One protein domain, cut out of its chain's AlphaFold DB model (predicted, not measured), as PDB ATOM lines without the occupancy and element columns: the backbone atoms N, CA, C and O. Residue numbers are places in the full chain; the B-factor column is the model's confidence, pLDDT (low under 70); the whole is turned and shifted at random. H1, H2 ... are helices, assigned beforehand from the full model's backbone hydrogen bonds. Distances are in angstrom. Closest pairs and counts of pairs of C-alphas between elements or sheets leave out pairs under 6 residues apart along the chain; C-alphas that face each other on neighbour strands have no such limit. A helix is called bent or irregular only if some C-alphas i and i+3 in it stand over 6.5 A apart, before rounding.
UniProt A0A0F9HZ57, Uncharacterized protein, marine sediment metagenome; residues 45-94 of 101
ATOM      1  N   ARG A  45     276.159 208.101 123.258       71.06
ATOM      2  CA  ARG A  45     275.029 207.181 123.096       71.06
ATOM      3  C   ARG A  45     273.877 207.490 124.052       71.06
ATOM      4  O   ARG A  45     272.718 207.299 123.679       71.06
ATOM      5  N   GLU A  46     274.170 207.955 125.264       77.81
ATOM      6  CA  GLU A  46     273.146 208.320 126.246       77.81
ATOM      7  C   GLU A  46     272.430 209.603 125.815       77.81
ATOM      8  O   GLU A  46     271.197 209.659 125.840       77.81
ATOM      9  N   ILE A  47     273.183 210.595 125.326       78.25
ATOM     10  CA  ILE A  47     272.626 211.837 124.768       78.25
ATOM     11  C   ILE A  47     271.763 211.536 123.535       78.25
ATOM     12  O   ILE A  47     270.644 212.044 123.419       78.25
ATOM     13  N   GLY A  48     272.245 210.679 122.632       76.88
ATOM     14  CA  GLY A  48     271.508 210.259 121.440       76.88
ATOM     15  C   GLY A  48     270.181 209.579 121.786       76.88
ATOM     16  O   GLY A  48     269.135 209.946 121.247       76.88
ATOM     17  N   ALA A  49     270.196 208.645 122.741       77.19
ATOM     18  CA  ALA A  49     268.990 207.969 123.212       77.19
ATOM     19  C   ALA A  49     267.999 208.942 123.877       77.19
ATOM     20  O   ALA A  49     266.800 208.894 123.592       77.19
ATOM     21  N   ALA A  50     268.483 209.860 124.718       81.12
ATOM     22  CA  ALA A  50     267.645 210.878 125.349       81.12
ATOM     23  C   ALA A  50     266.967 211.783 124.304       81.12
ATOM     24  O   ALA A  50     265.756 212.008 124.372       81.12
ATOM     25  N   ASN A  51     267.714 212.233 123.293       77.75
ATOM     26  CA  ASN A  51     267.184 213.047 122.198       77.75
ATOM     27  C   ASN A  51     266.153 212.281 121.359       77.75
ATOM     28  O   ASN A  51     265.094 212.826 121.047       77.75
ATOM     29  N   ALA A  52     266.409 211.008 121.047       77.12
ATOM     30  CA  ALA A  52     265.457 210.164 120.327       77.12
ATOM     31  C   ALA A  52     264.140 210.000 121.106       77.12
ATOM     32  O   ALA A  52     263.057 210.131 120.531       77.12
ATOM     33  N   HIS A  53     264.213 209.783 122.424       78.38
ATOM     34  CA  HIS A  53     263.028 209.727 123.281       78.38
ATOM     35  C   HIS A  53     262.269 211.059 123.324       78.38
ATOM     36  O   HIS A  53     261.038 211.050 123.262       78.38
ATOM     37  N   LEU A  54     262.976 212.194 123.386       82.12
ATOM     38  CA  LEU A  54     262.368 213.527 123.334       82.12
ATOM     39  C   LEU A  54     261.621 213.758 122.014       82.12
ATOM     40  O   LEU A  54     260.457 214.158 122.038       82.12
ATOM     41  N   ILE A  55     262.249 213.446 120.876       82.50
ATOM     42  CA  ILE A  55     261.639 213.568 119.543       82.50
ATOM     43  C   ILE A  55     260.412 212.654 119.428       82.50
ATOM     44  O   ILE A  55     259.344 213.099 119.010       82.50
ATOM     45  N   ALA A  56     260.519 211.396 119.868       81.62
ATOM     46  CA  ALA A  56     259.411 210.442 119.831       81.62
ATOM     47  C   ALA A  56     258.228 210.856 120.730       81.62
ATOM     48  O   ALA A  56     257.068 210.581 120.412       81.62
ATOM     49  N   ALA A  57     258.502 211.519 121.858       87.06
ATOM     50  CA  ALA A  57     257.479 212.023 122.770       87.06
ATOM     51  C   ALA A  57     256.868 213.364 122.322       87.06
ATOM     52  O   ALA A  57     255.761 213.690 122.765       87.06
ATOM     53  N   ALA A  58     257.541 214.121 121.446       89.06
ATOM     54  CA  ALA A  58     257.165 215.483 121.069       89.06
ATOM     55  C   ALA A  58     255.699 215.636 120.612       89.06
ATOM     56  O   ALA A  58     255.040 216.551 121.108       89.06
ATOM     57  N   PRO A  59     255.109 214.742 119.787       83.88
ATOM     58  CA  PRO A  59     253.706 214.879 119.384       83.88
ATOM     59  C   PRO A  59     252.723 214.752 120.556       83.88
ATOM     60  O   PRO A  59     251.772 215.526 120.671       83.88
ATOM     61  N   LYS A  60     252.956 213.791 121.460       84.44
ATOM     62  CA  LYS A  60     252.100 213.578 122.642       84.44
ATOM     63  C   LYS A  60     252.266 214.709 123.652       84.44
ATOM     64  O   LYS A  60     251.278 215.147 124.236       84.44
ATOM     65  N   LEU A  61     253.496 215.195 123.827       85.62
ATOM     66  CA  LEU A  61     253.792 216.347 124.672       85.62
ATOM     67  C   LEU A  61     253.097 217.605 124.138       85.62
ATOM     68  O   LEU A  61     252.411 218.282 124.895       85.62
ATOM     69  N   LEU A  62     253.187 217.867 122.833       86.25
ATOM     70  CA  LEU A  62     252.502 218.984 122.186       86.25
ATOM     71  C   LEU A  62     250.976 218.886 122.340       86.25
ATOM     72  O   LEU A  62     250.324 219.881 122.650       86.25
ATOM     73  N   ALA A  63     250.392 217.697 122.173       85.50
ATOM     74  CA  ALA A  63     248.959 217.481 122.383       85.50
ATOM     75  C   ALA A  63     248.534 217.748 123.839       85.50
ATOM     76  O   ALA A  63     247.528 218.419 124.078       85.50
ATOM     77  N   ALA A  64     249.316 217.275 124.814       85.50
ATOM     78  CA  ALA A  64     249.063 217.524 126.231       85.50
ATOM     79  C   ALA A  64     249.173 219.017 126.579       85.50
ATOM     80  O   ALA A  64     248.312 219.554 127.272       85.50
ATOM     81  N   LEU A  65     250.192 219.704 126.053       87.06
ATOM     82  CA  LEU A  65     250.368 221.144 126.236       87.06
ATOM     83  C   LEU A  65     249.199 221.936 125.639       87.06
ATOM     84  O   LEU A  65     248.666 222.812 126.314       87.06
ATOM     85  N   ASN A  66     248.732 221.578 124.439       84.88
ATOM     86  CA  ASN A  66     247.535 222.170 123.828       84.88
ATOM     87  C   ASN A  66     246.279 221.989 124.693       84.88
ATOM     88  O   ASN A  66     245.505 222.931 124.868       84.88
ATOM     89  N   ALA A  67     246.089 220.802 125.275       82.75
ATOM     90  CA  ALA A  67     244.968 220.542 126.176       82.75
ATOM     91  C   ALA A  67     245.032 221.403 127.453       82.75
ATOM     92  O   ALA A  67     243.993 221.851 127.936       82.75
ATOM     93  N   LEU A  68     246.238 221.673 127.966       81.12
ATOM     94  CA  LEU A  68     246.454 222.520 129.143       81.12
ATOM     95  C   LEU A  68     246.214 224.012 128.869       81.12
ATOM     96  O   LEU A  68     245.739 224.715 129.756       81.12
ATOM     97  N   VAL A  69     246.524 224.507 127.664       80.75
ATOM     98  CA  VAL A  69     246.367 225.936 127.304       80.75
ATOM     99  C   VAL A  69     245.025 226.284 126.634       80.75
ATOM    100  O   VAL A  69     244.825 227.431 126.224       80.75
ATOM    101  N   SER A  70     244.120 225.303 126.534       67.88
ATOM    102  CA  SER A  70     242.720 225.382 126.070       67.88
ATOM    103  C   SER A  70     241.961 226.597 126.666       67.88
ATOM    104  O   SER A  70     242.365 227.099 127.718       67.88
ATOM    105  N   PRO A  71     240.882 227.134 126.042       63.91
ATOM    106  CA  PRO A  71     240.495 228.555 126.098       63.91
ATOM    107  C   PRO A  71     239.904 229.054 127.428       63.91
ATOM    108  O   PRO A  71     239.311 230.126 127.487       63.91
ATOM    109  N   GLN A  72     240.134 228.347 128.531       59.22
ATOM    110  CA  GLN A  72     239.872 228.826 129.889       59.22
ATOM    111  C   GLN A  72     240.685 230.089 130.241       59.22
ATOM    112  O   GLN A  72     240.422 230.723 131.259       59.22
ATOM    113  N   HIS A  73     241.649 230.482 129.399       63.84
ATOM    114  CA  HIS A  73     242.480 231.669 129.583       63.84
ATOM    115  C   HIS A  73     242.475 232.594 128.353       63.84
ATOM    116  O   HIS A  73     243.524 232.889 127.772       63.84
ATOM    117  N   ALA A  74     241.285 233.022 127.924       61.62
ATOM    118  CA  ALA A  74     241.098 233.983 126.838       61.62
ATOM    119  C   ALA A  74     241.319 235.423 127.339       61.62
ATOM    120  O   ALA A  74     240.506 235.965 128.081       61.62
ATOM    121  N   HIS A  75     242.428 236.042 126.934       68.75
ATOM    122  CA  HIS A  75     242.687 237.467 127.145       68.75
ATOM    123  C   HIS A  75     242.475 238.194 125.813       68.75
ATOM    124  O   HIS A  75     242.890 237.696 124.771       68.75
ATOM    125  N   SER A  76     241.824 239.358 125.842       63.16
ATOM    126  CA  SER A  76     241.519 240.165 124.651       63.16
ATOM    127  C   SER A  76     242.666 241.085 124.202       63.16
ATOM    128  O   SER A  76     242.514 241.793 123.211       63.16
ATOM    129  N   GLN A  77     243.798 241.098 124.914       62.47
ATOM    130  CA  GLN A  77     244.959 241.960 124.650       62.47
ATOM    131  C   GLN A  77     246.279 241.251 124.976       62.47
ATOM    132  O   GLN A  77     246.274 240.258 125.712       62.47
ATOM    133  N   ASP A  78     247.384 241.806 124.455       63.56
ATOM    134  CA  ASP A  78     248.784 241.412 124.673       63.56
ATOM    135  C   ASP A  78     249.127 241.328 126.166       63.56
ATOM    136  O   ASP A  78     249.639 242.255 126.795       63.56
ATOM    137  N   CYS A  79     248.790 240.194 126.767       73.75
ATOM    138  CA  CYS A  79     249.019 239.917 128.170       73.75
ATOM    139  C   CYS A  79     250.294 239.086 128.313       73.75
ATOM    140  O   CYS A  79     250.443 238.048 127.676       73.75
ATOM    141  N   THR A  80     251.194 239.509 129.197       78.94
ATOM    142  CA  THR A  80     252.471 238.840 129.494       78.94
ATOM    143  C   THR A  80     252.341 237.697 130.508       78.94
ATOM    144  O   THR A  80     253.325 237.299 131.130       78.94
ATOM    145  N   CYS A  81     251.136 237.152 130.712       83.62
ATOM    146  CA  CYS A  81     250.957 236.046 131.646       83.62
ATOM    147  C   CYS A  81     251.617 234.753 131.117       83.62
ATOM    148  O   CYS A  81     251.719 234.555 129.899       83.62
ATOM    149  N   PRO A  82     252.019 233.830 132.014       82.81
ATOM    150  CA  PRO A  82     252.659 232.574 131.623       82.81
ATOM    151  C   PRO A  82     251.862 231.759 130.593       82.81
ATOM    152  O   PRO A  82     252.452 231.087 129.753       82.81
ATOM    153  N   TRP A  83     250.526 231.836 130.609       83.44
ATOM    154  CA  TRP A  83     249.661 231.104 129.675       83.44
ATOM    155  C   TRP A  83     249.648 231.703 128.267       83.44
ATOM    156  O   TRP A  83     249.630 230.948 127.297       83.44
ATOM    157  N   CYS A  84     249.720 233.029 128.127       81.56
ATOM    158  CA  CYS A  84     249.946 233.659 126.825       81.56
ATOM    159  C   CYS A  84     251.320 233.283 126.261       81.56
ATOM    160  O   CYS A  84     251.416 232.931 125.088       81.56
ATOM    161  N   GLY A  85     252.359 233.287 127.107       83.50
ATOM    162  CA  GLY A  85     253.704 232.853 126.721       83.50
ATOM    163  C   GLY A  85     253.743 231.390 126.270       83.50
ATOM    164  O   GLY A  85     254.302 231.086 125.219       83.50
ATOM    165  N   ALA A  86     253.079 230.494 127.008       85.00
ATOM    166  CA  ALA A  86     252.966 229.084 126.645       85.00
ATOM    167  C   ALA A  86     252.247 228.886 125.300       85.00
ATOM    168  O   ALA A  86     252.738 228.140 124.458       85.00
ATOM    169  N   ARG A  87     251.132 229.589 125.051       83.62
ATOM    170  CA  ARG A  87     250.443 229.540 123.749       83.62
ATOM    171  C   ARG A  87     251.320 230.027 122.601       83.62
ATOM    172  O   ARG A  87     251.341 229.385 121.557       83.62
ATOM    173  N   ALA A  88     252.044 231.130 122.790       82.75
ATOM    174  CA  ALA A  88     252.947 231.657 121.771       82.75
ATOM    175  C   ALA A  88     254.090 230.675 121.459       82.75
ATOM    176  O   ALA A  88     254.388 230.432 120.294       82.75
ATOM    177  N   ALA A  89     254.680 230.057 122.487       85.88
ATOM    178  CA  ALA A  89     255.718 229.042 122.316       85.88
ATOM    179  C   ALA A  89     255.196 227.782 121.603       85.88
ATOM    180  O   ALA A  89     255.877 227.246 120.734       85.88
ATOM    181  N   ILE A  90     253.978 227.333 121.927       86.38
ATOM    182  CA  ILE A  90     253.304 226.219 121.238       86.38
ATOM    183  C   ILE A  90     253.073 226.560 119.763       86.38
ATOM    184  O   ILE A  90     253.397 225.743 118.905       86.38
ATOM    185  N   ALA A  91     252.565 227.759 119.464       83.62
ATOM    186  CA  ALA A  91     252.340 228.210 118.092       83.62
ATOM    187  C   ALA A  91     253.651 228.277 117.290       83.62
ATOM    188  O   ALA A  91     253.690 227.844 116.145       83.62
ATOM    189  N   ALA A  92     254.742 228.750 117.901       80.25
ATOM    190  CA  ALA A  92     256.061 228.783 117.268       80.25
ATOM    191  C   ALA A  92     256.662 227.386 117.021       80.25
ATOM    192  O   ALA A  92     257.491 227.225 116.130       80.25
ATOM    193  N   ALA A  93     256.267 226.379 117.809       80.62
ATOM    194  CA  ALA A  93     256.725 224.998 117.663       80.62
ATOM    195  C   ALA A  93     255.936 224.199 116.609       80.62
ATOM    196  O   ALA A  93     256.327 223.081 116.272       80.62
ATOM    197  N   GLN A  94     254.822 224.737 116.106       77.81
ATOM    198  CA  GLN A  94     254.065 224.117 115.025       77.81
ATOM    199  C   GLN A  94     254.677 224.498 113.670       77.81
ATOM    200  O   GLN A  94     255.059 225.652 113.471       77.81
TER     201      GLN A  94
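This is residues 45 to 94 of the 101 residues of an uncharacterized protein of marine sediment metagenome (UniProt A0A0F9HZ57). A long bent helix, H1, has its second arm paired with H2 in a helical hairpin closed by a wide loop, while residues 45 to 61 of H1 stick out from this small body as a long arm. The printed part has 50 residues with two named helices, H1 then H2, and no named strand: all helix. It is loose, with a radius of gyration of the C-alphas of 14.1 A, and spans 47 by 18 by 15 A.

H1, residues 45 to 68, begins with C-alpha 45 at (275.029, 207.181, 123.096). By its hydrogen bonds it was assigned as one helix, but it is bent: C-alphas 56 and 59 are 7.2 A apart. Its arms are H1a, residues 45 to 56, 16.3 A long, and H1b, residues 59 to 68, 14.4 A long. H2, residues 82 to 93, is 16.4 A long and ends with C-alpha 93 at (256.725, 224.998, 117.663).

H1a and H1b stand at a steep tilt of 55 degrees. H1b and H2 form a helical hairpin and touch, H2 with residues 87 to 90 alone; the closest C-alphas, of Leu 62 and Ile 90, are 7.3 A apart. They run opposite ways at a shallow tilt of 29 degrees. H1a and H2 are apart. In H1a, H1b and H2 every O i to N i+4 pair is within hydrogen-bond range.

The two C-alphas farthest apart, of Arg 45 and Ser 76, are 47.0 A apart. The printed part has no cut. The link from H1 to H2, residues 69 to 81, is long. Residues 70 to 78 have pLDDT under 70.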